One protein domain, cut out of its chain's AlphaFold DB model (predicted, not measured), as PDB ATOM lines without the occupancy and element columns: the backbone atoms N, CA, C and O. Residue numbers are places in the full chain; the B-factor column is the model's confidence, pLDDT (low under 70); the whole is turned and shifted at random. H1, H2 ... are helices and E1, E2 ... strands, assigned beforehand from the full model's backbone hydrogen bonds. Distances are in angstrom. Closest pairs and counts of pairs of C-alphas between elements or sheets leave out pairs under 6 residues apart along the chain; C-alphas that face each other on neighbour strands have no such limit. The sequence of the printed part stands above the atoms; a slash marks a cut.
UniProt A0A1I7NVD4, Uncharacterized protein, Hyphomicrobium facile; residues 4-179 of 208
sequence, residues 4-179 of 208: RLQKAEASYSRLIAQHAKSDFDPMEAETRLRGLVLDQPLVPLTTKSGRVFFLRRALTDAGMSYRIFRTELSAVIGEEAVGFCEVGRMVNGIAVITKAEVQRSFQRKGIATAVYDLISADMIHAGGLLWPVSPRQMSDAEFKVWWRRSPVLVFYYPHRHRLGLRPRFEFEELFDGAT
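What this domain is: This is residues 4 to 179 of the 208 residues of an uncharacterized protein of Hyphomicrobium facile (UniProt A0A1I7NVD4). One six-stranded sheet is strongly twisted and curled like part of a barrel round helix H4, with H2 packed over E2 and E3 and the short H3 packed on E2. Beyond the edge strand E6, H1 and H6 make a corner, H5 is near H6, and H7 lies away from the other helices. The printed part has 176 residues with seven named helices and six named strands, in the order H1 H2 E1 E2 E3 H3 E4 E5 H4 E6 H5 H6 H7. The sheet is mixed, ordered E1, E2, E3, E4, E5, E6, and the class is mixed, helices and strands. The whole is compact, with a radius of gyration of the C-alphas of 16.7 A and spans of 51 by 35 by 30 A.

Where its parts are: The strands are E1, residues 42 to 46; E2, 52 to 60, 25.7 A; E3, 63 to 69, 20.0 A; E4, 83 to 88; E5, 94 to 102, 23.7 A; and E6, 129 to 131. E1 begins at C-alpha 42 (145.072, 114.759, 216.935). The helices are H1, residues 4 to 21, 26.1 A; H2, 26 to 39, 20.0 A; H3, 72 to 77; H4, 111 to 125, 21.1 A; H5, 140 to 147; H6, 151 to 159; and H7, 169 to 173. H1 begins at C-alpha 4 (116.714, 116.622, 214.811), and H7 ends at C-alpha 173 (118.906, 90.304, 220.153).

How they stand to each other: E1, E2 and E3 form a meander, each strand the antiparallel neighbour of the one before, with N 43 and O 55 at 2.8 A and N 56 and O 67 at 2.8 A. E4 is antiparallel to E3, N 64 and O 87 at 2.8 A, and to E5, N 84 and O 101 at 2.9 A. E5 bends by 53 degrees at residue 99. E5, H4 and E6 are a strand-helix-strand unit, two parallel strands with a helix between, its crossover right-handed; N 131 and O 95 are 2.7 A apart. The sheet curls round H4; the closest C-alphas of H4 and E6, Ser 120 and Leu 130, are 5.1 A apart. H2 and H4 are on one face of the sheet, in two layers, helices on a sheet; they touch, Leu 33 to Asp 122 at 7.4 A between closest C-alphas, at a steep tilt of 57 degrees, opposite ways. H1 only grazes the sheet and touches H6 with residues 4 to 12 alone, about perpendicular at 87 degrees; their closest C-alphas, Ala 8 and Val 152, are 5.3 A apart. Every O i to N i+4 pair is within hydrogen-bond range in H1, H2, H3, H4, H5 and H7; in H6, 3 of 5 are.

The domain as a whole: The C-alphas farthest apart, of Ile 77 and Gly 164, are 52.2 A apart. The printed part has no cut and no long link. Residues 137 to 142, of which 140 to 142 belong to H5, and residues 158 to 164 stand free. Mean pLDDT of the printed part is 70.5; residues 4 to 23 and 131 to 179 are among those under 70.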
ATOM      1  N   ARG A   4     116.114 117.681 213.978       43.41
ATOM      2  CA  ARG A   4     116.714 116.622 214.811       43.41
ATOM      3  C   ARG A   4     116.020 115.266 214.682       43.41
ATOM      4  O   ARG A   4     116.683 114.238 214.767       43.41
ATOM      5  N   LEU A   5     114.702 115.271 214.510       44.84
ATOM      6  CA  LEU A   5     113.867 114.077 214.421       44.84
ATOM      7  C   LEU A   5     114.073 113.368 213.075       44.84
ATOM      8  O   LEU A   5     114.288 112.163 213.057       44.84
ATOM      9  N   GLN A   6     114.146 114.129 211.980       50.31
ATOM     10  CA  GLN A   6     114.454 113.596 210.647       50.31
ATOM     11  C   GLN A   6     115.863 112.992 210.587       50.31
ATOM     12  O   GLN A   6     116.059 111.907 210.044       50.31
ATOM     13  N   LYS A   7     116.851 113.656 211.203       51.19
ATOM     14  CA  LYS A   7     118.227 113.143 211.269       51.19
ATOM     15  C   LYS A   7     118.319 111.835 212.065       51.19
ATOM     16  O   LYS A   7     119.057 110.936 211.675       51.19
ATOM     17  N   ALA A   8     117.569 111.717 213.162       48.69
ATOM     18  CA  ALA A   8     117.532 110.500 213.971       48.69
ATOM     19  C   ALA A   8     116.844 109.333 213.240       48.69
ATOM     20  O   ALA A   8     117.368 108.219 213.240       48.69
ATOM     21  N   GLU A   9     115.720 109.595 212.571       48.72
ATOM     22  CA  GLU A   9     114.987 108.612 211.765       48.72
ATOM     23  C   GLU A   9     115.823 108.086 210.587       48.72
ATOM     24  O   GLU A   9     115.862 106.878 210.339       48.72
ATOM     25  N   ALA A  10     116.561 108.969 209.910       55.75
ATOM     26  CA  ALA A  10     117.471 108.593 208.832       55.75
ATOM     27  C   ALA A  10     118.620 107.694 209.326       55.75
ATOM     28  O   ALA A  10     118.919 106.674 208.702       55.75
ATOM     29  N   SER A  11     119.234 108.030 210.467       51.09
ATOM     30  CA  SER A  11     120.290 107.209 211.078       51.09
ATOM     31  C   SER A  11     119.784 105.826 211.494       51.09
ATOM     32  O   SER A  11     120.468 104.830 211.269       51.09
ATOM     33  N   TYR A  12     118.577 105.746 212.056       53.22
ATOM     34  CA  TYR A  12     117.964 104.474 212.444       53.22
ATOM     35  C   TYR A  12     117.579 103.615 211.234       53.22
ATOM     36  O   TYR A  12     117.870 102.423 211.199       53.22
ATOM     37  N   SER A  13     116.983 104.216 210.204       55.41
ATOM     38  CA  SER A  13     116.628 103.505 208.967       55.41
ATOM     39  C   SER A  13     117.866 102.927 208.280       55.41
ATOM     40  O   SER A  13     117.828 101.811 207.764       55.41
ATOM     41  N   ARG A  14     118.993 103.650 208.332       57.22
ATOM     42  CA  ARG A  14     120.291 103.154 207.864       57.22
ATOM     43  C   ARG A  14     120.782 101.960 208.692       57.22
ATOM     44  O   ARG A  14     121.229 100.992 208.091       57.22
ATOM     45  N   LEU A  15     120.631 101.991 210.021       52.72
ATOM     46  CA  LEU A  15     120.986 100.879 210.918       52.72
ATOM     47  C   LEU A  15     120.197  99.603 210.588       52.72
ATOM     48  O   LEU A  15     120.782  98.536 210.432       52.72
ATOM     49  N   ILE A  16     118.878  99.722 210.414       52.88
ATOM     50  CA  ILE A  16     118.016  98.589 210.041       52.88
ATOM     51  C   ILE A  16     118.374  98.056 208.651       52.88
ATOM     52  O   ILE A  16     118.440  96.844 208.457       52.88
ATOM     53  N   ALA A  17     118.653  98.941 207.691       56.56
ATOM     54  CA  ALA A  17     119.063  98.540 206.349       56.56
ATOM     55  C   ALA A  17     120.436  97.844 206.331       56.56
ATOM     56  O   ALA A  17     120.617  96.896 205.571       56.56
ATOM     57  N   GLN A  18     121.387  98.284 207.159       51.72
ATOM     58  CA  GLN A  18     122.697  97.641 207.295       51.72
ATOM     59  C   GLN A  18     122.584  96.269 207.964       51.72
ATOM     60  O   GLN A  18     123.136  95.298 207.453       51.72
ATOM     61  N   HIS A  19     121.797  96.160 209.037       49.19
ATOM     62  CA  HIS A  19     121.533  94.881 209.694       49.19
ATOM     63  C   HIS A  19     120.824  93.889 208.760       49.19
ATOM     64  O   HIS A  19     121.154  92.708 208.735       49.19
ATOM     65  N   ALA A  20     119.856  94.353 207.965       51.28
ATOM     66  CA  ALA A  20     119.117  93.502 207.034       51.28
ATOM     67  C   ALA A  20     119.968  92.987 205.860       51.28
ATOM     68  O   ALA A  20     119.597  91.988 205.248       51.28
ATOM     69  N   LYS A  21     121.073  93.666 205.530       52.69
ATOM     70  CA  LYS A  21     121.928  93.296 204.399       52.69
ATOM     71  C   LYS A  21     123.084  92.369 204.765       52.69
ATOM     72  O   LYS A  21     123.572  91.697 203.878       52.69
ATOM     73  N   SER A  22     123.509  92.288 206.031       53.56
ATOM     74  CA  SER A  22     124.664  91.470 206.465       53.56
ATOM     75  C   SER A  22     125.969  91.695 205.667       53.56
ATOM     76  O   SER A  22     126.913  90.923 205.810       53.56
ATOM     77  N   ASP A  23     126.050  92.774 204.884       64.06
ATOM     78  CA  ASP A  23     127.196  93.141 204.038       64.06
ATOM     79  C   ASP A  23     128.229  93.990 204.805       64.06
ATOM     80  O   ASP A  23     129.093  94.627 204.204       64.06
ATOM     81  N   PHE A  24     128.111  94.097 206.134       72.69
ATOM     82  CA  PHE A  24     129.078  94.862 206.915       72.69
ATOM     83  C   PHE A  24     130.411  94.114 206.952       72.69
ATOM     84  O   PHE A  24     130.518  93.078 207.607       72.69
ATOM     85  N   ASP A  25     131.422  94.670 206.290       82.75
ATOM     86  CA  ASP A  25     132.788  94.163 206.344       82.75
ATOM     87  C   ASP A  25     133.552  94.803 207.526       82.75
ATOM     88  O   ASP A  25     133.918  95.985 207.475       82.75
ATOM     89  N   PRO A  26     133.822  94.048 208.610       82.75
ATOM     90  CA  PRO A  26     134.564  94.563 209.754       82.75
ATOM     91  C   PRO A  26     136.019  94.914 209.412       82.75
ATOM     92  O   PRO A  26     136.586  95.801 210.054       82.75
ATOM     93  N   MET A  27     136.627  94.260 208.417       88.31
ATOM     94  CA  MET A  27     138.001  94.545 207.999       88.31
ATOM     95  C   MET A  27     138.087  95.868 207.244       88.31
ATOM     96  O   MET A  27     139.004  96.660 207.480       88.31
ATOM     97  N   GLU A  28     137.118  96.143 206.371       90.19
ATOM     98  CA  GLU A  28     137.037  97.426 205.675       90.19
ATOM     99  C   GLU A  28     136.809  98.573 206.670       90.19
ATOM    100  O   GLU A  28     137.494  99.600 206.621       90.19
ATOM    101  N   ALA A  29     135.904  98.378 207.632       89.12
ATOM    102  CA  ALA A  29     135.620  99.367 208.664       89.12
ATOM    103  C   ALA A  29     136.856  99.674 209.532       89.12
ATOM    104  O   ALA A  29     137.160 100.840 209.801       89.12
ATOM    105  N   GLU A  30     137.613  98.647 209.930       91.69
ATOM    106  CA  GLU A  30     138.871  98.822 210.659       91.69
ATOM    107  C   GLU A  30     139.933  99.537 209.813       91.69
ATOM    108  O   GLU A  30     140.629 100.418 210.318       91.69
ATOM    109  N   THR A  31     140.026  99.217 208.520       94.19
ATOM    110  CA  THR A  31     140.953  99.876 207.585       94.19
ATOM    111  C   THR A  31     140.667 101.374 207.489       94.19
ATOM    112  O   THR A  31     141.592 102.185 207.583       94.19
ATOM    113  N   ARG A  32     139.389 101.765 207.392       92.94
ATOM    114  CA  ARG A  32     138.971 103.177 207.387       92.94
ATOM    115  C   ARG A  32     139.305 103.881 208.702       92.94
ATOM    116  O   ARG A  32     139.843 104.985 208.683       92.94
ATOM    117  N   LEU A  33     139.051 103.241 209.848       94.00
ATOM    118  CA  LEU A  33     139.428 103.794 211.156       94.00
ATOM    119  C   LEU A  33     140.941 103.964 211.296       94.00
ATOM    120  O   LEU A  33     141.400 104.977 211.821       94.00
ATOM    121  N   ARG A  34     141.723 102.999 210.804       95.12
ATOM    122  CA  ARG A  34     143.184 103.072 210.819       95.12
ATOM    123  C   ARG A  34     143.692 104.236 209.971       95.12
ATOM    124  O   ARG A  34     144.541 104.980 210.450       95.12
ATOM    125  N   GLY A  35     143.142 104.430 208.770       94.88
ATOM    126  CA  GLY A  35     143.440 105.597 207.932       94.88
ATOM    127  C   GLY A  35     143.142 106.910 208.657       94.88
ATOM    128  O   GLY A  35     144.001 107.778 208.753       94.88
ATOM    129  N   LEU A  36     141.979 107.005 209.303       93.19
ATOM    130  CA  LEU A  36     141.571 108.191 210.056       93.19
ATOM    131  C   LEU A  36     142.503 108.508 211.243       93.19
ATOM    132  O   LEU A  36     142.768 109.678 211.526       93.19
ATOM    133  N   VAL A  37     143.036 107.487 211.924       94.12
ATOM    134  CA  VAL A  37     144.052 107.654 212.983       94.12
ATOM    135  C   VAL A  37     145.386 108.145 212.417       94.12
ATOM    136  O   VAL A  37     146.047 108.944 213.072       94.12
ATOM    137  N   LEU A  38     145.789 107.680 211.233       93.38
ATOM    138  CA  LEU A  38     147.046 108.084 210.597       93.38
ATOM    139  C   LEU A  38     146.980 109.514 210.050       93.38
ATOM    140  O   LEU A  38     147.910 110.287 210.264       93.38
ATOM    141  N   ASP A  39     145.871 109.874 209.405       92.88
ATOM    142  CA  ASP A  39     145.699 111.184 208.771       92.88
ATOM    143  C   ASP A  39     145.417 112.289 209.796       92.88
ATOM    144  O   ASP A  39     145.863 113.427 209.648       92.88
ATOM    145  N   GLN A  40     144.644 111.970 210.840       91.19
ATOM    146  CA  GLN A  40     144.205 112.926 211.859       91.19
ATOM    147  C   GLN A  40     144.321 112.323 213.268       91.19
ATOM    148  O   GLN A  40     143.308 112.113 213.953       91.19
ATOM    149  N   PRO A  41     145.549 112.059 213.747       90.69
ATOM    150  CA  PRO A  41     145.765 111.466 215.063       90.69
ATOM    151  C   PRO A  41     145.339 112.402 216.194       90.69
ATOM    152  O   PRO A  41     144.962 111.925 217.266       90.69
ATOM    153  N   LEU A  42     145.392 113.720 215.966       94.75
ATOM    154  CA  LEU A  42     145.072 114.759 216.935       94.75
ATOM    155  C   LEU A  42     144.012 115.715 216.378       94.75
ATOM    156  O   LEU A  42     144.159 116.229 215.274       94.75
ATOM    157  N   VAL A  43     142.953 115.963 217.149       94.56
ATOM    158  CA  VAL A  43     141.814 116.792 216.734       94.56
ATOM    159  C   VAL A  43     141.473 117.831 217.798       94.56
ATOM    160  O   VAL A  43     141.300 117.467 218.967       94.56
ATOM    161  N   PRO A  44     141.308 119.111 217.426       95.12
ATOM    162  CA  PRO A  44     140.770 120.112 218.331       95.12
ATOM    163  C   PRO A  44     139.278 119.857 218.594       95.12
ATOM    164  O   PRO A  44     138.464 119.720 217.683       95.12
ATOM    165  N   LEU A  45     138.906 119.827 219.868       88.12
ATOM    166  CA  LEU A  45     137.538 119.699 220.352       88.12
ATOM    167  C   LEU A  45     137.055 121.030 220.920       88.12
ATOM    168  O   LEU A  45     137.394 121.395 222.049       88.12
ATOM    169  N   THR A  46     136.197 121.720 220.175       90.00
ATOM    170  CA  THR A  46     135.538 122.939 220.653       90.00
ATOM    171  C   THR A  46     134.236 122.586 221.364       90.00
ATOM    172  O   THR A  46     133.310 122.027 220.775       90.00
ATOM    173  N   THR A  47     134.136 122.908 222.653       81.81
ATOM    174  CA  THR A  47     132.898 122.711 223.415       81.81
ATOM    175  C   THR A  47     131.891 123.823 223.126       81.81
ATOM    176  O   THR A  47     132.232 124.894 222.629       81.81
ATOM    177  N   LYS A  48     130.628 123.621 223.522       77.62
ATOM    178  CA  LYS A  48     129.567 124.637 223.369       77.62
ATOM    179  C   LYS A  48     129.859 125.969 224.066       77.62
ATOM    180  O   LYS A  48     129.257 126.970 223.709       77.62
ATOM    181  N   SER A  49     130.746 125.984 225.062       80.38
ATOM    182  CA  SER A  49     131.176 127.213 225.739       80.38
ATOM    183  C   SER A  49     132.388 127.880 225.079       80.38
ATOM    184  O   SER A  49     132.958 128.794 225.665       80.38
ATOM    185  N   GLY A  50     132.814 127.408 223.902       83.94
ATOM    186  CA  GLY A  50     133.964 127.935 223.163       83.94
ATOM    187  C   GLY A  50     135.323 127.483 223.702       83.94
ATOM    188  O   GLY A  50     136.353 127.927 223.208       83.94
ATOM    189  N   ARG A  51     135.360 126.601 224.710       86.12
ATOM    190  CA  ARG A  51     136.625 126.057 225.222       86.12
ATOM    191  C   ARG A  51     137.170 125.019 224.254       86.12
ATOM    192  O   ARG A  51     136.422 124.146 223.821       86.12
ATOM    193  N   VAL A  52     138.470 125.081 223.996       93.19
ATOM    194  CA  VAL A  52     139.170 124.123 223.140       93.19
ATOM    195  C   VAL A  52     139.910 123.108 224.009       93.19
ATOM    196  O   VAL A  52     140.603 123.474 224.957       93.19
ATOM    197  N   PHE A  53     139.722 121.835 223.689       92.38
ATOM    198  CA  PHE A  53     140.494 120.695 224.178       92.38
ATOM    199  C   PHE A  53     141.113 119.982 222.980       92.38
ATOM    200  O   PHE A  53     140.771 120.284 221.841       92.38
ATOM    201  N   PHE A  54     141.985 119.013 223.222       95.19
ATOM    202  CA  PHE A  54     142.593 118.231 222.153       95.19
ATOM    203  C   PHE A  54     142.320 116.757 222.386       95.19
ATOM    204  O   PHE A  54     142.472 116.262 223.500       95.19
ATOM    205  N   LEU A  55     141.871 116.063 221.350       94.31
ATOM    206  CA  LEU A  55     141.615 114.635 221.384       94.31
ATOM    207  C   LEU A  55     142.658 113.921 220.552       94.31
ATOM    208  O   LEU A  55     142.865 114.273 219.397       94.31
ATOM    209  N   ARG A  56     143.260 112.887 221.127       95.12
ATOM    210  CA  ARG A  56     144.124 111.960 220.411       95.12
ATOM    211  C   ARG A  56     143.390 110.651 220.170       95.12
ATOM    212  O   ARG A  56     142.826 110.087 221.113       95.12
ATOM    213  N   ARG A  57     143.418 110.177 218.929       95.19
ATOM    214  CA  ARG A  57     142.890 108.870 218.534       95.19
ATOM    215  C   ARG A  57     143.987 107.816 218.587       95.19
ATOM    216  O   ARG A  57     145.149 108.096 218.294       95.19
ATOM    217  N   ALA A  58     143.604 106.599 218.927       94.12
ATOM    218  CA  ALA A  58     144.428 105.415 218.768       94.12
ATOM    219  C   ALA A  58     143.531 104.224 218.427       94.12
ATOM    220  O   ALA A  58     142.439 104.097 218.975       94.12
ATOM    221  N   LEU A  59     144.005 103.352 217.545       93.69
ATOM    222  CA  LEU A  59     143.388 102.053 217.300       93.69
ATOM    223  C   LEU A  59     144.137 101.008 218.133       93.69
ATOM    224  O   LEU A  59     145.367 100.964 218.112       93.69
ATOM    225  N   THR A  60     143.402 100.204 218.886       90.56
ATOM    226  CA  THR A  60     143.898  99.095 219.706       90.56
ATOM    227  C   THR A  60     143.199  97.805 219.289       90.56
ATOM    228  O   THR A  60     142.187  97.835 218.587       90.56
ATOM    229  N   ASP A  61     143.679  96.662 219.780       86.75
ATOM    230  CA  ASP A  61     143.042  95.365 219.515       86.75
ATOM    231  C   ASP A  61     141.592  95.299 220.026       86.75
ATOM    232  O   ASP A  61     140.756  94.575 219.486       86.75
ATOM    233  N   ALA A  62     141.269  96.084 221.059       84.44
ATOM    234  CA  ALA A  62     139.924  96.170 221.620       84.44
ATOM    235  C   ALA A  62     138.990  97.092 220.814       84.44
ATOM    236  O   ALA A  62     137.770  96.985 220.953       84.44
ATOM    237  N   GLY A  63     139.533  97.978 219.973       90.38
ATOM    238  CA  GLY A  63     138.783  98.954 219.185       90.38
ATOM    239  C   GLY A  63     139.440 100.335 219.188       90.38
ATOM    240  O   GLY A  63     140.653 100.461 219.100       90.38
ATOM    241  N   MET A  64     138.649 101.402 219.260       93.81
ATOM    242  CA  MET A  64     139.150 102.778 219.225       93.81
ATOM    243  C   MET A  64     139.310 103.358 220.632       93.81
ATOM    244  O   MET A  64     138.407 103.274 221.461       93.81
ATOM    245  N   SER A  65     140.435 104.017 220.883       93.19
ATOM    246  CA  SER A  65     140.704 104.791 222.093       93.19
ATOM    247  C   SER A  65     140.785 106.277 221.761       93.19
ATOM    248  O   SER A  65     141.455 106.698 220.817       93.19
ATOM    249  N   TYR A  66     140.107 107.076 222.572       92.25
ATOM    250  CA  TYR A  66     140.044 108.522 222.473       92.25
ATOM    251  C   TYR A  66     140.535 109.104 223.788       92.25
ATOM    252  O   TYR A  66     139.911 108.906 224.831       92.25
ATOM    253  N   ARG A  67     141.648 109.834 223.761       91.88
ATOM    254  CA  ARG A  67     142.215 110.479 224.952       91.88
ATOM    255  C   ARG A  67     142.102 111.985 224.834       91.88
ATOM    256  O   ARG A  67     142.422 112.536 223.788       91.88
ATOM    257  N   ILE A  68     141.631 112.642 225.887       90.62
ATOM    258  CA  ILE A  68     141.359 114.077 225.897       90.62
ATOM    259  C   ILE A  68     142.409 114.787 226.738       90.62
ATOM    260  O   ILE A  68     142.652 114.431 227.889       90.62
ATOM    261  N   PHE A  69     142.965 115.853 226.186       94.69
ATOM    262  CA  PHE A  69     144.006 116.669 226.780       94.69
ATOM    263  C   PHE A  69     143.558 118.119 226.854       94.69
ATOM    264  O   PHE A  69     142.734 118.599 226.070       94.69
ATOM    265  N   ARG A  70     144.117 118.835 227.829       92.38
ATOM    266  CA  ARG A  70     143.833 120.255 228.029       92.38
ATOM    267  C   ARG A  70     144.441 121.126 226.931       92.38
ATOM    268  O   ARG A  70     143.841 122.135 226.578       92.38
ATOM    269  N   THR A  71     145.622 120.765 226.441       93.38
ATOM    270  CA  THR A  71     146.378 121.527 225.444       93.38
ATOM    271  C   THR A  71     146.883 120.600 224.346       93.38
ATOM    272  O   THR A  71     146.948 119.384 224.540       93.38
ATOM    273  N   GLU A  72     147.241 121.181 223.204       94.00
ATOM    274  CA  GLU A  72     147.838 120.453 222.085       94.00
ATOM    275  C   GLU A  72     149.165 119.817 222.497       94.00
ATOM    276  O   GLU A  72     149.376 118.625 222.292       94.00
ATOM    277  N   LEU A  73     150.013 120.596 223.177       92.62
ATOM    278  CA  LEU A  73     151.318 120.148 223.643       92.62
ATOM    279  C   LEU A  73     151.198 118.924 224.557       92.62
ATOM    280  O   LEU A  73     151.869 117.928 224.305       92.62
ATOM    281  N   SER A  74     150.291 118.957 225.545       91.94
ATOM    282  CA  SER A  74     150.027 117.817 226.441       91.94
ATOM    283  C   SER A  74     149.615 116.556 225.670       91.94
ATOM    284  O   SER A  74     149.964 115.445 226.065       91.94
ATOM    285  N   ALA A  75     148.892 116.710 224.558       91.75
ATOM    286  CA  ALA A  75     148.467 115.590 223.726       91.75
ATOM    287  C   ALA A  75     149.606 114.989 222.887       91.75
ATOM    288  O   ALA A  75     149.661 113.766 222.703       91.75
ATOM    289  N   VAL A  76     150.514 115.843 222.403       90.94
ATOM    290  CA  VAL A  76     151.710 115.444 221.645       90.94
ATOM    291  C   VAL A  76     152.671 114.669 222.541       90.94
ATOM    292  O   VAL A  76     153.055 113.551 222.199       90.94
ATOM    293  N   ILE A  77     153.000 115.218 223.713       90.94
ATOM    294  CA  ILE A  77     153.940 114.591 224.657       90.94
ATOM    295  C   ILE A  77     153.324 113.414 225.426       90.94
ATOM    296  O   ILE A  77     154.054 112.615 226.003       90.94
ATOM    297  N   GLY A  78     151.994 113.277 225.412       81.25
ATOM    298  CA  GLY A  78     151.291 112.167 226.058       81.25
ATOM    299  C   GLY A  78     151.227 112.283 227.581       81.25
ATOM    300  O   GLY A  78     151.328 111.271 228.270       81.25
ATOM    301  N   GLU A  79     151.052 113.502 228.096       87.00
ATOM    302  CA  GLU A  79     150.808 113.773 229.520       87.00
ATOM    303  C   GLU A  79     149.535 113.081 230.043       87.00
ATOM    304  O   GLU A  79     148.788 112.426 229.312       87.00
ATOM    305  N   GLU A  80     149.244 113.222 231.336       87.81
ATOM    306  CA  GLU A  80     148.011 112.679 231.896       87.81
ATOM    307  C   GLU A  80     146.771 113.295 231.217       87.81
ATOM    308  O   GLU A  80     146.547 114.510 231.218       87.81
ATOM    309  N   ALA A  81     145.947 112.434 230.619       88.56
ATOM    310  CA  ALA A  81     144.724 112.845 229.949       88.56
ATOM    311  C   ALA A  81     143.667 113.293 230.974       88.56
ATOM    312  O   ALA A  81     143.415 112.624 231.973       88.56
ATOM    313  N   VAL A  82     142.963 114.389 230.680       84.50
ATOM    314  CA  VAL A  82     141.860 114.901 231.518       84.50
ATOM    315  C   VAL A  82     140.571 114.086 231.364       84.50
ATOM    316  O   VAL A  82     139.599 114.286 232.097       84.50
ATOM    317  N   GLY A  83     140.542 113.181 230.391       81.31
ATOM    318  CA  GLY A  83     139.481 112.211 230.184       81.31
ATOM    319  C   GLY A  83     139.838 111.221 229.085       81.31
ATOM    320  O   GLY A  83     140.779 111.430 228.318       81.31
ATOM    321  N   PHE A  84     139.067 110.148 228.993       83.50
ATOM    322  CA  PHE A  84     139.210 109.154 227.942       83.50
ATOM    323  C   PHE A  84     137.863 108.514 227.594       83.50
ATOM    324  O   PHE A  84     136.904 108.565 228.367       83.50
ATOM    325  N   CYS A  85     137.803 107.909 226.414       82.56
ATOM    326  CA  CYS A  85     136.701 107.084 225.950       82.56
ATOM    327  C   CYS A  85     137.272 105.917 225.140       82.56
ATOM    328  O   CYS A  85     138.131 106.114 224.284       82.56
ATOM    329  N   GLU A  86     136.805 104.711 225.413       83.38
ATOM    330  CA  GLU A  86     137.133 103.491 224.687       83.38
ATOM    331  C   GLU A  86     135.868 102.991 224.004       83.38
ATOM    332  O   GLU A  86     134.782 102.971 224.591       83.38
ATOM    333  N   VAL A  87     136.009 102.623 222.738       85.31
ATOM    334  CA  VAL A  87     134.937 102.140 221.879       85.31
ATOM    335  C   VAL A  87     135.357 100.780 221.359       85.31
ATOM    336  O   VAL A  87     136.403 100.658 220.729       85.31
ATOM    337  N   GLY A  88     134.547  99.764 221.632       85.69
ATOM    338  CA  GLY A  88     134.785  98.404 221.169       85.69
ATOM    339  C   GLY A  88     134.762  98.298 219.645       85.69
ATOM    340  O   GLY A  88     134.210  99.162 218.954       85.69
ATOM    341  N   ARG A  89     135.330  97.210 219.115       86.44
ATOM    342  CA  ARG A  89     135.207  96.864 217.690       86.44
ATOM    343  C   ARG A  89     133.737  96.818 217.266       86.44
ATOM    344  O   ARG A  89     132.857  96.462 218.050       86.44
ATOM    345  N   MET A  90     133.490  97.175 216.010       81.12
ATOM    346  CA  MET A  90     132.148  97.108 215.448       81.12
ATOM    347  C   MET A  90     131.718  95.656 215.267       81.12
ATOM    348  O   MET A  90     132.420  94.873 214.632       81.12
ATOM    349  N   VAL A  91     130.538  95.328 215.781       74.25
ATOM    350  CA  VAL A  91     129.854  94.059 215.528       74.25
ATOM    351  C   VAL A  91     128.611  94.391 214.714       74.25
ATOM    352  O   VAL A  91     127.802  95.209 215.143       74.25
ATOM    353  N   ASN A  92     128.492  93.826 213.509       70.62
ATOM    354  CA  ASN A  92     127.389  94.104 212.577       70.62
ATOM    355  C   ASN A  92     127.170  95.608 212.306       70.62
ATOM    356  O   ASN A  92     126.040  96.091 212.265       70.62
ATOM    357  N   GLY A  93     128.257  96.374 212.165       68.88
ATOM    358  CA  GLY A  93     128.200  97.819 211.922       68.88
ATOM    359  C   GLY A  93     127.891  98.665 213.152       68.88
ATOM    360  O   GLY A  93     127.712  99.874 213.028       68.88
ATOM    361  N   ILE A  94     127.852  98.070 214.344       72.94
ATOM    362  CA  ILE A  94     127.542  98.769 215.589       72.94
ATOM    363  C   ILE A  94     128.778  98.790 216.487       72.94
ATOM    364  O   ILE A  94     129.268  97.749 216.918       72.94
ATOM    365  N   ALA A  95     129.269  99.989 216.788       78.31
ATOM    366  CA  ALA A  95     130.331 100.238 217.757       78.31
ATOM    367  C   ALA A  95     129.733 100.643 219.102       78.31
ATOM    368  O   ALA A  95     128.727 101.345 219.155       78.31
ATOM    369  N   VAL A  96     130.373 100.249 220.199       75.56
ATOM    370  CA  VAL A  96     129.838 100.462 221.548       75.56
ATOM    371  C   VAL A  96     130.898 101.101 222.428       75.56
ATOM    372  O   VAL A  96     132.025 100.621 222.468       75.56
ATOM    373  N   ILE A  97     130.551 102.159 223.164       74.31
ATOM    374  CA  ILE A  97     131.441 102.699 224.204       74.31
ATOM    375  C   ILE A  97     131.600 101.634 225.297       74.31
ATOM    376  O   ILE A  97     130.617 101.221 225.907       74.31
ATOM    377  N   THR A  98     132.824 101.175 225.536       73.81
ATOM    378  CA  THR A  98     133.144 100.160 226.551       73.81
ATOM    379  C   THR A  98     133.543 100.795 227.875       73.81
ATOM    380  O   THR A  98     133.222 100.267 228.937       73.81
ATOM    381  N   LYS A  99     134.212 101.951 227.827       70.75
ATOM    382  CA  LYS A  99     134.669 102.679 229.013       70.75
ATOM    383  C   LYS A  99     134.758 104.167 228.714       70.75
ATOM    384  O   LYS A  99     135.181 104.552 227.631       70.75
ATOM    385  N   ALA A 100     134.389 105.022 229.660       73.69
ATOM    386  CA  ALA A 100     134.566 106.462 229.509       73.69
ATOM    387  C   ALA A 100     134.692 107.150 230.865       73.69
ATOM    388  O   ALA A 100     133.949 106.841 231.796       73.69
ATOM    389  N   GLU A 101     135.587 108.127 230.956       74.81
ATOM    390  CA  GLU A 101     135.787 108.909 232.170       74.81
ATOM    391  C   GLU A 101     136.246 110.332 231.844       74.81
ATOM    392  O   GLU A 101     136.947 110.581 230.865       74.81
ATOM    393  N   VAL A 102     135.857 111.283 232.692       73.75
ATOM    394  CA  VAL A 102     136.391 112.648 232.693       73.75
ATOM    395  C   VAL A 102     136.747 113.006 234.128       73.75
ATOM    396  O   VAL A 102     135.899 112.890 235.022       73.75
ATOM    397  N   GLN A 103     137.975 113.488 234.335       75.38
ATOM    398  CA  GLN A 103     138.461 113.935 235.636       75.38
ATOM    399  C   GLN A 103     137.489 114.942 236.262       75.38
ATOM    400  O   GLN A 103     136.956 115.829 235.587       75.38
ATOM    401  N   ARG A 104     137.273 114.838 237.579       72.56
ATOM    402  CA  ARG A 104     136.254 115.618 238.312       72.56
ATOM    403  C   ARG A 104     136.345 117.126 238.064       72.56
ATOM    404  O   ARG A 104     135.326 117.766 237.821       72.56
ATOM    405  N   SER A 105     137.555 117.685 238.041       80.00
ATOM    406  CA  SER A 105     137.819 119.114 237.796       80.00
ATOM    407  C   SER A 105     137.458 119.586 236.375       80.00
ATOM    408  O   SER A 105     137.375 120.793 236.120       80.00
ATOM    409  N   PHE A 106     137.214 118.662 235.441       73.62
ATOM    410  CA  PHE A 106     136.851 118.920 234.044       73.62
ATOM    411  C   PHE A 106     135.425 118.492 233.680       73.62
ATOM    412  O   PHE A 106     134.953 118.767 232.571       73.62
ATOM    413  N   GLN A 107     134.692 117.899 234.621       72.00
ATOM    414  CA  GLN A 107     133.284 117.574 234.433       72.00
ATOM    415  C   GLN A 107     132.437 118.839 234.234       72.00
ATOM    416  O   GLN A 107     132.806 119.946 234.624       72.00
ATOM    417  N   ARG A 108     131.277 118.678 233.583       68.88
ATOM    418  CA  ARG A 108     130.331 119.768 233.248       68.88
ATOM    419  C   ARG A 108     130.902 120.875 232.342       68.88
ATOM    420  O   ARG A 108     130.231 121.874 232.118       68.88
ATOM    421  N   LYS A 109     132.085 120.686 231.741       74.25
ATOM    422  CA  LYS A 109     132.682 121.625 230.766       74.25
ATOM    423  C   LYS A 109     132.281 121.362 229.304       74.25
ATOM    424  O   LYS A 109     132.815 122.005 228.408       74.25
ATOM    425  N   GLY A 110     131.363 120.425 229.058       71.19
ATOM    426  CA  GLY A 110     130.879 120.074 227.713       71.19
ATOM    427  C   GLY A 110     131.746 119.075 226.936       71.19
ATOM    428  O   GLY A 110     131.390 118.742 225.811       71.19
ATOM    429  N   ILE A 111     132.828 118.562 227.537       73.62
ATOM    430  CA  ILE A 111     133.772 117.615 226.909       73.62
ATOM    431  C   ILE A 111     133.053 116.360 226.412       73.62
ATOM    432  O   ILE A 111     133.159 116.020 225.242       73.62
ATOM    433  N   ALA A 112     132.263 115.712 227.272       69.81
ATOM    434  CA  ALA A 112     131.593 114.457 226.929       69.81
ATOM    435  C   ALA A 112     130.687 114.576 225.690       69.81
ATOM    436  O   ALA A 112     130.625 113.656 224.889       69.81
ATOM    437  N   THR A 113     130.008 115.715 225.514       71.25
ATOM    438  CA  THR A 113     129.165 115.955 224.334       71.25
ATOM    439  C   THR A 113     130.008 116.133 223.076       71.25
ATOM    440  O   THR A 113     129.736 115.471 222.085       71.25
ATOM    441  N   ALA A 114     131.049 116.968 223.130       73.69
ATOM    442  CA  ALA A 114     131.926 117.196 221.980       73.69
ATOM    443  C   ALA A 114     132.644 115.906 221.541       73.69
ATOM    444  O   ALA A 114     132.735 115.620 220.352       73.69
ATOM    445  N   VAL A 115     133.091 115.095 222.506       80.19
ATOM    446  CA  VAL A 115     133.697 113.782 222.250       80.19
ATOM    447  C   VAL A 115     132.682 112.827 221.624       80.19
ATOM    448  O   VAL A 115     133.003 112.170 220.644       80.19
ATOM    449  N   TYR A 116     131.456 112.758 222.148       79.38
ATOM    450  CA  TYR A 116     130.420 111.883 221.595       79.38
ATOM    451  C   TYR A 116     130.106 112.212 220.132       79.38
ATOM    452  O   TYR A 116     130.027 111.306 219.303       79.38
ATOM    453  N   ASP A 117     129.951 113.499 219.813       78.75
ATOM    454  CA  ASP A 117     129.664 113.948 218.449       78.75
ATOM    455  C   ASP A 117     130.807 113.567 217.490       78.75
ATOM    456  O   ASP A 117     130.541 113.084 216.387       78.75
ATOM    457  N   LEU A 118     132.066 113.698 217.934       84.88
ATOM    458  CA  LEU A 118     133.239 113.281 217.161       84.88
ATOM    459  C   LEU A 118     133.266 111.766 216.935       84.88
ATOM    460  O   LEU A 118     133.361 111.325 215.797       84.88
ATOM    461  N   ILE A 119     133.132 110.965 217.997       85.00
ATOM    462  CA  ILE A 119     133.139 109.500 217.884       85.00
ATOM    463  C   ILE A 119     132.001 109.043 216.967       85.00
ATOM    464  O   ILE A 119     132.186 108.158 216.139       85.00
ATOM    465  N   SER A 120     130.817 109.654 217.077       81.50
ATOM    466  CA  SER A 120     129.698 109.330 216.195       81.50
ATOM    467  C   SER A 120     130.029 109.613 214.731       81.50
ATOM    468  O   SER A 120     129.620 108.833 213.875       81.50
ATOM    469  N   ALA A 121     130.740 110.705 214.436       84.44
ATOM    470  CA  ALA A 121     131.190 111.011 213.082       84.44
ATOM    471  C   ALA A 121     132.243 110.004 212.596       84.44
ATOM    472  O   ALA A 121     132.119 109.500 211.480       84.44
ATOM    473  N   ASP A 122     133.207 109.648 213.448       90.56
ATOM    474  CA  ASP A 122     134.250 108.665 213.137       90.56
ATOM    475  C   ASP A 122     133.643 107.279 212.843       90.56
ATOM    476  O   ASP A 122     134.034 106.618 211.882       90.56
ATOM    477  N   MET A 123     132.631 106.849 213.611       86.88
ATOM    478  CA  MET A 123     131.945 105.573 213.358       86.88
ATOM    479  C   MET A 123     131.171 105.600 212.037       86.88
ATOM    480  O   MET A 123     131.248 104.642 211.271       86.88
ATOM    481  N   ILE A 124     130.480 106.706 211.734       81.12
ATOM    482  CA  ILE A 124     129.781 106.883 210.451       81.12
ATOM    483  C   ILE A 124     130.769 106.835 209.284       81.12
ATOM    484  O   ILE A 124     130.480 106.198 208.272       81.12
ATOM    485  N   HIS A 125     131.932 107.475 209.423       86.75
ATOM    486  CA  HIS A 125     132.996 107.435 208.421       86.75
ATOM    487  C   HIS A 125     133.476 105.999 208.162       86.75
ATOM    488  O   HIS A 125     133.645 105.590 207.015       86.75
ATOM    489  N   ALA A 126     133.602 105.197 209.218       86.88
ATOM    490  CA  ALA A 126     133.953 103.788 209.105       86.88
ATOM    491  C   ALA A 126     132.827 102.901 208.538       86.88
ATOM    492  O   ALA A 126     133.026 101.707 208.340       86.88
ATOM    493  N   GLY A 127     131.656 103.467 208.229       77.12
ATOM    494  CA  GLY A 127     130.496 102.731 207.728       77.12
ATOM    495  C   GLY A 127     129.646 102.087 208.821       77.12
ATOM    496  O   GLY A 127     128.724 101.342 208.498       77.12
ATOM    497  N   GLY A 128     129.920 102.383 210.090       76.50
ATOM    498  CA  GLY A 128     129.149 101.904 211.228       76.50
ATOM    499  C   GLY A 128     128.412 103.013 211.969       76.50
ATOM    500  O   GLY A 128     128.276 104.150 211.512       76.50
ATOM    501  N   LEU A 129     127.905 102.672 213.145       74.25
ATOM    502  CA  LEU A 129     127.155 103.573 214.004       74.25
ATOM    503  C   LEU A 129     127.641 103.449 215.441       74.25
ATOM    504  O   LEU A 129     127.860 102.353 215.953       74.25
ATOM    505  N   LEU A 130     127.789 104.598 216.100       72.19
ATOM    506  CA  LEU A 130     128.076 104.637 217.524       72.19
ATOM    507  C   LEU A 130     126.793 104.378 218.306       72.19
ATOM    508  O   LEU A 130     125.856 105.180 218.283       72.19
ATOM    509  N   TRP A 131     126.796 103.289 219.056       66.94
ATOM    510  CA  TRP A 131     125.782 102.981 220.037       66.94
ATOM    511  C   TRP A 131     126.275 103.342 221.445       66.94
ATOM    512  O   TRP A 131     127.378 102.961 221.848       66.94
ATOM    513  N   PRO A 132     125.481 104.087 222.226       51.78
ATOM    514  CA  PRO A 132     125.893 104.646 223.511       51.78
ATOM    515  C   PRO A 132     125.878 103.617 224.664       51.78
ATOM    516  O   PRO A 132     125.328 103.904 225.717       51.78
ATOM    517  N   VAL A 133     126.571 102.482 224.510       53.59
ATOM    518  CA  VAL A 133     126.805 101.414 225.516       53.59
ATOM    519  C   VAL A 133     125.781 100.258 225.505       53.59
ATOM    520  O   VAL A 133     124.586 100.444 225.281       53.59
ATOM    521  N   SER A 134     126.308  99.043 225.728       42.34
ATOM    522  CA  SER A 134     125.620  97.746 225.777       42.34
ATOM    523  C   SER A 134     124.655  97.634 226.978       42.34
ATOM    524  O   SER A 134     125.047  97.975 228.097       42.34
ATOM    525  N   PRO A 135     123.424  97.109 226.802       50.56
ATOM    526  CA  PRO A 135     122.396  97.048 227.853       50.56
ATOM    527  C   PRO A 135     122.709  96.158 229.069       50.56
ATOM    528  O   PRO A 135     121.981  96.208 230.058       50.56
ATOM    529  N   ARG A 136     123.748  95.313 229.020       45.59
ATOM    530  CA  ARG A 136     123.888  94.193 229.971       45.59
ATOM    531  C   ARG A 136     124.352  94.571 231.380       45.59
ATOM    532  O   ARG A 136     124.065  93.831 232.312       45.59
ATOM    533  N   GLN A 137     125.073  95.678 231.547       47.06
ATOM    534  CA  GLN A 137     125.755  96.001 232.814       47.06
ATOM    535  C   GLN A 137     125.340  97.351 233.416       47.06
ATOM    536  O   GLN A 137     125.913  97.785 234.410       47.06
ATOM    537  N   MET A 138     124.354  98.027 232.823       51.03
ATOM    538  CA  MET A 138     123.967  99.381 233.211       51.03
ATOM    539  C   MET A 138     122.739  99.370 234.128       51.03
ATOM    540  O   MET A 138     121.751  98.692 233.843       51.03
ATOM    541  N   SER A 139     122.770 100.154 235.207       51.16
ATOM    542  CA  SER A 139     121.583 100.383 236.035       51.16
ATOM    543  C   SER A 139     120.559 101.270 235.309       51.16
ATOM    544  O   SER A 139     120.905 102.128 234.495       51.16
ATOM    545  N   ASP A 140     119.273 101.135 235.644       47.31
ATOM    546  CA  ASP A 140     118.185 101.926 235.042       47.31
ATOM    547  C   ASP A 140     118.394 103.453 235.140       47.31
ATOM    548  O   ASP A 140     117.909 104.216 234.298       47.31
ATOM    549  N   ALA A 141     119.098 103.926 236.171       47.88
ATOM    550  CA  ALA A 141     119.399 105.342 236.360       47.88
ATOM    551  C   ALA A 141     120.483 105.833 235.388       47.88
ATOM    552  O   ALA A 141     120.324 106.888 234.768       47.88
ATOM    553  N   GLU A 142     121.547 105.052 235.206       49.47
ATOM    554  CA  GLU A 142     122.602 105.320 234.226       49.47
ATOM    555  C   GLU A 142     122.031 105.274 232.806       49.47
ATOM    556  O   GLU A 142     122.252 106.204 232.024       49.47
ATOM    557  N   PHE A 143     121.171 104.286 232.528       50.66
ATOM    558  CA  PHE A 143     120.440 104.180 231.269       50.66
ATOM    559  C   PHE A 143     119.608 105.436 231.009       50.66
ATOM    560  O   PHE A 143     119.713 106.024 229.940       50.66
ATOM    561  N   LYS A 144     118.845 105.933 231.996       48.69
ATOM    562  CA  LYS A 144     118.029 107.159 231.871       48.69
ATOM    563  C   LYS A 144     118.844 108.444 231.670       48.69
ATOM    564  O   LYS A 144     118.345 109.385 231.045       48.69
ATOM    565  N   VAL A 145     120.066 108.526 232.194       50.97
ATOM    566  CA  VAL A 145     120.953 109.690 232.005       50.97
ATOM    567  C   VAL A 145     121.546 109.701 230.596       50.97
ATOM    568  O   VAL A 145     121.571 110.755 229.955       50.97
ATOM    569  N   TRP A 146     121.965 108.541 230.091       50.53
ATOM    570  CA  TRP A 146     122.483 108.374 228.729       50.53
ATOM    571  C   TRP A 146     121.385 108.456 227.665       50.53
ATOM    572  O   TRP A 146     121.550 109.142 226.654       50.53
ATOM    573  N   TRP A 147     120.219 107.880 227.956       50.44
ATOM    574  CA  TRP A 147     118.949 108.010 227.238       50.44
ATOM    575  C   TRP A 147     118.640 109.454 226.836       50.44
ATOM    576  O   TRP A 147     118.330 109.727 225.684       50.44
ATOM    577  N   ARG A 148     118.766 110.409 227.769       47.97
ATOM    578  CA  ARG A 148     118.484 111.834 227.510       47.97
ATOM    579  C   ARG A 148     119.545 112.526 226.651       47.97
ATOM    580  O   ARG A 148     119.339 113.666 226.244       47.97
ATOM    581  N   ARG A 149     120.696 111.885 226.438       48.66
ATOM    582  CA  ARG A 149     121.885 112.480 225.815       48.66
ATOM    583  C   ARG A 149     122.204 111.910 224.437       48.66
ATOM    584  O   ARG A 149     122.825 112.628 223.662       48.66
ATOM    585  N   SER A 150     121.771 110.690 224.110       46.62
ATOM    586  CA  SER A 150     121.939 110.112 222.771       46.62
ATOM    587  C   SER A 150     120.764 110.482 221.855       46.62
ATOM    588  O   SER A 150     119.644 110.039 222.105       46.62
ATOM    589  N   PRO A 151     120.984 111.242 220.766       45.09
ATOM    590  CA  PRO A 151     119.915 111.636 219.843       45.09
ATOM    591  C   PRO A 151     119.189 110.447 219.192       45.09
ATOM    592  O   PRO A 151     117.992 110.532 218.927       45.09
ATOM    593  N   VAL A 152     119.905 109.339 218.964       46.06
ATOM    594  CA  VAL A 152     119.372 108.099 218.373       46.06
ATOM    595  C   VAL A 152     118.451 107.387 219.359       46.06
ATOM    596  O   VAL A 152     117.347 106.983 218.996       46.06
ATOM    597  N   LEU A 153     118.864 107.306 220.628       49.78
ATOM    598  CA  LEU A 153     118.005 106.759 221.667       49.78
ATOM    599  C   LEU A 153     116.785 107.654 221.863       49.78
ATOM    600  O   LEU A 153     115.688 107.132 221.722       49.78
ATOM    601  N   VAL A 154     116.945 108.973 222.064       43.31
ATOM    602  CA  VAL A 154     115.848 109.946 222.293       43.31
ATOM    603  C   VAL A 154     114.679 109.785 221.310       43.31
ATOM    604  O   VAL A 154     113.530 109.978 221.709       43.31
ATOM    605  N   PHE A 155     114.943 109.398 220.059       43.81
ATOM    606  CA  PHE A 155     113.914 109.078 219.068       43.81
ATOM    607  C   PHE A 155     113.300 107.677 219.253       43.81
ATOM    608  O   PHE A 155     112.080 107.529 219.256       43.81
ATOM    609  N   TYR A 156     114.116 106.647 219.463       48.03
ATOM    610  CA  TYR A 156     113.666 105.259 219.567       48.03
ATOM    611  C   TYR A 156     112.597 105.026 220.658       48.03
ATOM    612  O   TYR A 156     111.537 104.453 220.403       48.03
ATOM    613  N   TYR A 157     112.826 105.460 221.901       45.84
ATOM    614  CA  TYR A 157     111.971 105.026 223.023       45.84
ATOM    615  C   TYR A 157     110.574 105.664 223.035       45.84
ATOM    616  O   TYR A 157     109.639 104.925 223.325       45.84
ATOM    617  N   PRO A 158     110.334 106.957 222.730       45.59
ATOM    618  CA  PRO A 158     108.974 107.494 222.641       45.59
ATOM    619  C   PRO A 158     108.132 106.831 221.546       45.59
ATOM    620  O   PRO A 158     106.911 106.764 221.672       45.59
ATOM    621  N   HIS A 159     108.770 106.325 220.486       45.41
ATOM    622  CA  HIS A 159     108.085 105.738 219.335       45.41
ATOM    623  C   HIS A 159     107.975 104.204 219.393       45.41
ATOM    624  O   HIS A 159     107.166 103.637 218.663       45.41
ATOM    625  N   ARG A 160     108.657 103.539 220.339       44.91
ATOM    626  CA  ARG A 160     108.674 102.071 220.524       44.91
ATOM    627  C   ARG A 160     107.293 101.395 220.519       44.91
ATOM    628  O   ARG A 160     107.113 100.366 219.882       44.91
ATOM    629  N   HIS A 161     106.292 102.002 221.168       40.84
ATOM    630  CA  HIS A 161     104.935 101.445 221.255       40.84
ATOM    631  C   HIS A 161     104.157 101.563 219.939       40.84
ATOM    632  O   HIS A 161     103.346 100.695 219.637       40.84
ATOM    633  N   ARG A 162     104.415 102.605 219.136       41.69
ATOM    634  CA  ARG A 162     103.815 102.767 217.797       41.69
ATOM    635  C   ARG A 162     104.461 101.846 216.759       41.69
ATOM    636  O   ARG A 162     103.887 101.632 215.701       41.69
ATOM    637  N   LEU A 163     105.633 101.310 217.086       37.16
ATOM    638  CA  LEU A 163     106.424 100.411 216.252       37.16
ATOM    639  C   LEU A 163     106.263  98.932 216.656       37.16
ATOM    640  O   LEU A 163     106.858  98.070 216.025       37.16
ATOM    641  N   GLY A 164     105.449  98.625 217.677       38.62
ATOM    642  CA  GLY A 164     105.155  97.250 218.104       38.62
ATOM    643  C   GLY A 164     106.270  96.550 218.891       38.62
ATOM    644  O   GLY A 164     106.207  95.336 219.053       38.62
ATOM    645  N   LEU A 165     107.263  97.296 219.385       40.56
ATOM    646  CA  LEU A 165     108.498  96.755 219.968       40.56
ATOM    647  C   LEU A 165     108.434  96.673 221.502       40.56
ATOM    648  O   LEU A 165     107.859  97.555 222.159       40.56
ATOM    649  N   ARG A 166     109.049  95.638 222.097       45.78
ATOM    650  CA  ARG A 166     109.115  95.465 223.566       45.78
ATOM    651  C   ARG A 166     110.362  96.136 224.177       45.78
ATOM    652  O   ARG A 166     111.381  96.276 223.514       45.78
ATOM    653  N   PRO A 167     110.331  96.552 225.462       47.75
ATOM    654  CA  PRO A 167     111.278  97.543 225.994       47.75
ATOM    655  C   PRO A 167     112.750  97.123 226.144       47.75
ATOM    656  O   PRO A 167     113.580  98.009 226.325       47.75
ATOM    657  N   ARG A 168     113.079  95.821 226.153       46.34
ATOM    658  CA  ARG A 168     114.393  95.338 226.636       46.34
ATOM    659  C   ARG A 168     114.987  94.175 225.834       46.34
ATOM    660  O   ARG A 168     116.140  94.254 225.448       46.34
ATOM    661  N   PHE A 169     114.191  93.150 225.533       43.59
ATOM    662  CA  PHE A 169     114.691  91.899 224.944       43.59
ATOM    663  C   PHE A 169     115.143  92.022 223.478       43.59
ATOM    664  O   PHE A 169     116.207  91.538 223.125       43.59
ATOM    665  N   GLU A 170     114.400  92.742 222.635       50.25
ATOM    666  CA  GLU A 170     114.713  92.867 221.195       50.25
ATOM    667  C   GLU A 170     115.965  93.728 220.928       50.25
ATOM    668  O   GLU A 170     116.603  93.623 219.886       50.25
ATOM    669  N   PHE A 171     116.359  94.564 221.894       49.41
ATOM    670  CA  PHE A 171     117.618  95.305 221.842       49.41
ATOM    671  C   PHE A 171     118.837  94.431 222.089       49.41
ATOM    672  O   PHE A 171     119.889  94.714 221.534       49.41
ATOM    673  N   GLU A 172     118.707  93.417 222.940       47.12
ATOM    674  CA  GLU A 172     119.770  92.462 223.250       47.12
ATOM    675  C   GLU A 172     119.969  91.490 222.070       47.12
ATOM    676  O   GLU A 172     121.104  91.164 221.725       47.12
ATOM    677  N   GLU A 173     118.885  91.147 221.359       50.12
ATOM    678  CA  GLU A 173     118.906  90.304 220.153       50.12
ATOM    679  C   GLU A 173     119.690  90.923 218.979       50.12
ATOM    680  O   GLU A 173     120.359  90.190 218.253       50.12
ATOM    681  N   LEU A 174     119.695  92.259 218.828       48.50
ATOM    682  CA  LEU A 174     120.513  92.964 217.820       48.50
ATOM    683  C   LEU A 174     122.031  92.781 218.032       48.50
ATOM    684  O   LEU A 174     122.799  92.934 217.082       48.50
ATOM    685  N   PHE A 175     122.471  92.471 219.258       46.16
ATOM    686  CA  PHE A 175     123.889  92.298 219.603       46.16
ATOM    687  C   PHE A 175     124.345  90.837 219.609       46.16
ATOM    688  O   PHE A 175     125.515  90.576 219.344       46.16
ATOM    689  N   ASP A 176     123.457  89.887 219.905       44.16
ATOM    690  CA  ASP A 176     123.834  88.480 220.101       44.16
ATOM    691  C   ASP A 176     123.964  87.672 218.800       44.16
ATOM    692  O   ASP A 176     124.238  86.473 218.849       44.16
ATOM    693  N   GLY A 177     123.740  88.279 217.627       41.91
ATOM    694  CA  GLY A 177     123.729  87.545 216.353       41.91
ATOM    695  C   GLY A 177     122.655  86.449 216.306       41.91
ATOM    696  O   GLY A 177     122.687  85.576 215.438       41.91
ATOM    697  N   ALA A 178     121.703  86.476 217.243       39.12
ATOM    698  CA  ALA A 178     120.581  85.568 217.260       39.12
ATOM    699  C   ALA A 178     119.720  85.887 216.039       39.12
ATOM    700  O   ALA A 178     119.176  86.984 215.919       39.12
ATOM    701  N   THR A 179     119.613  84.923 215.121       39.69
ATOM    702  CA  THR A 179     118.659  84.972 214.010       39.69
ATOM    703  C   THR A 179     117.320  85.474 214.556       39.69
ATOM    704  O   THR A 179     116.794  84.832 215.475       39.69
TER     705      THR A 179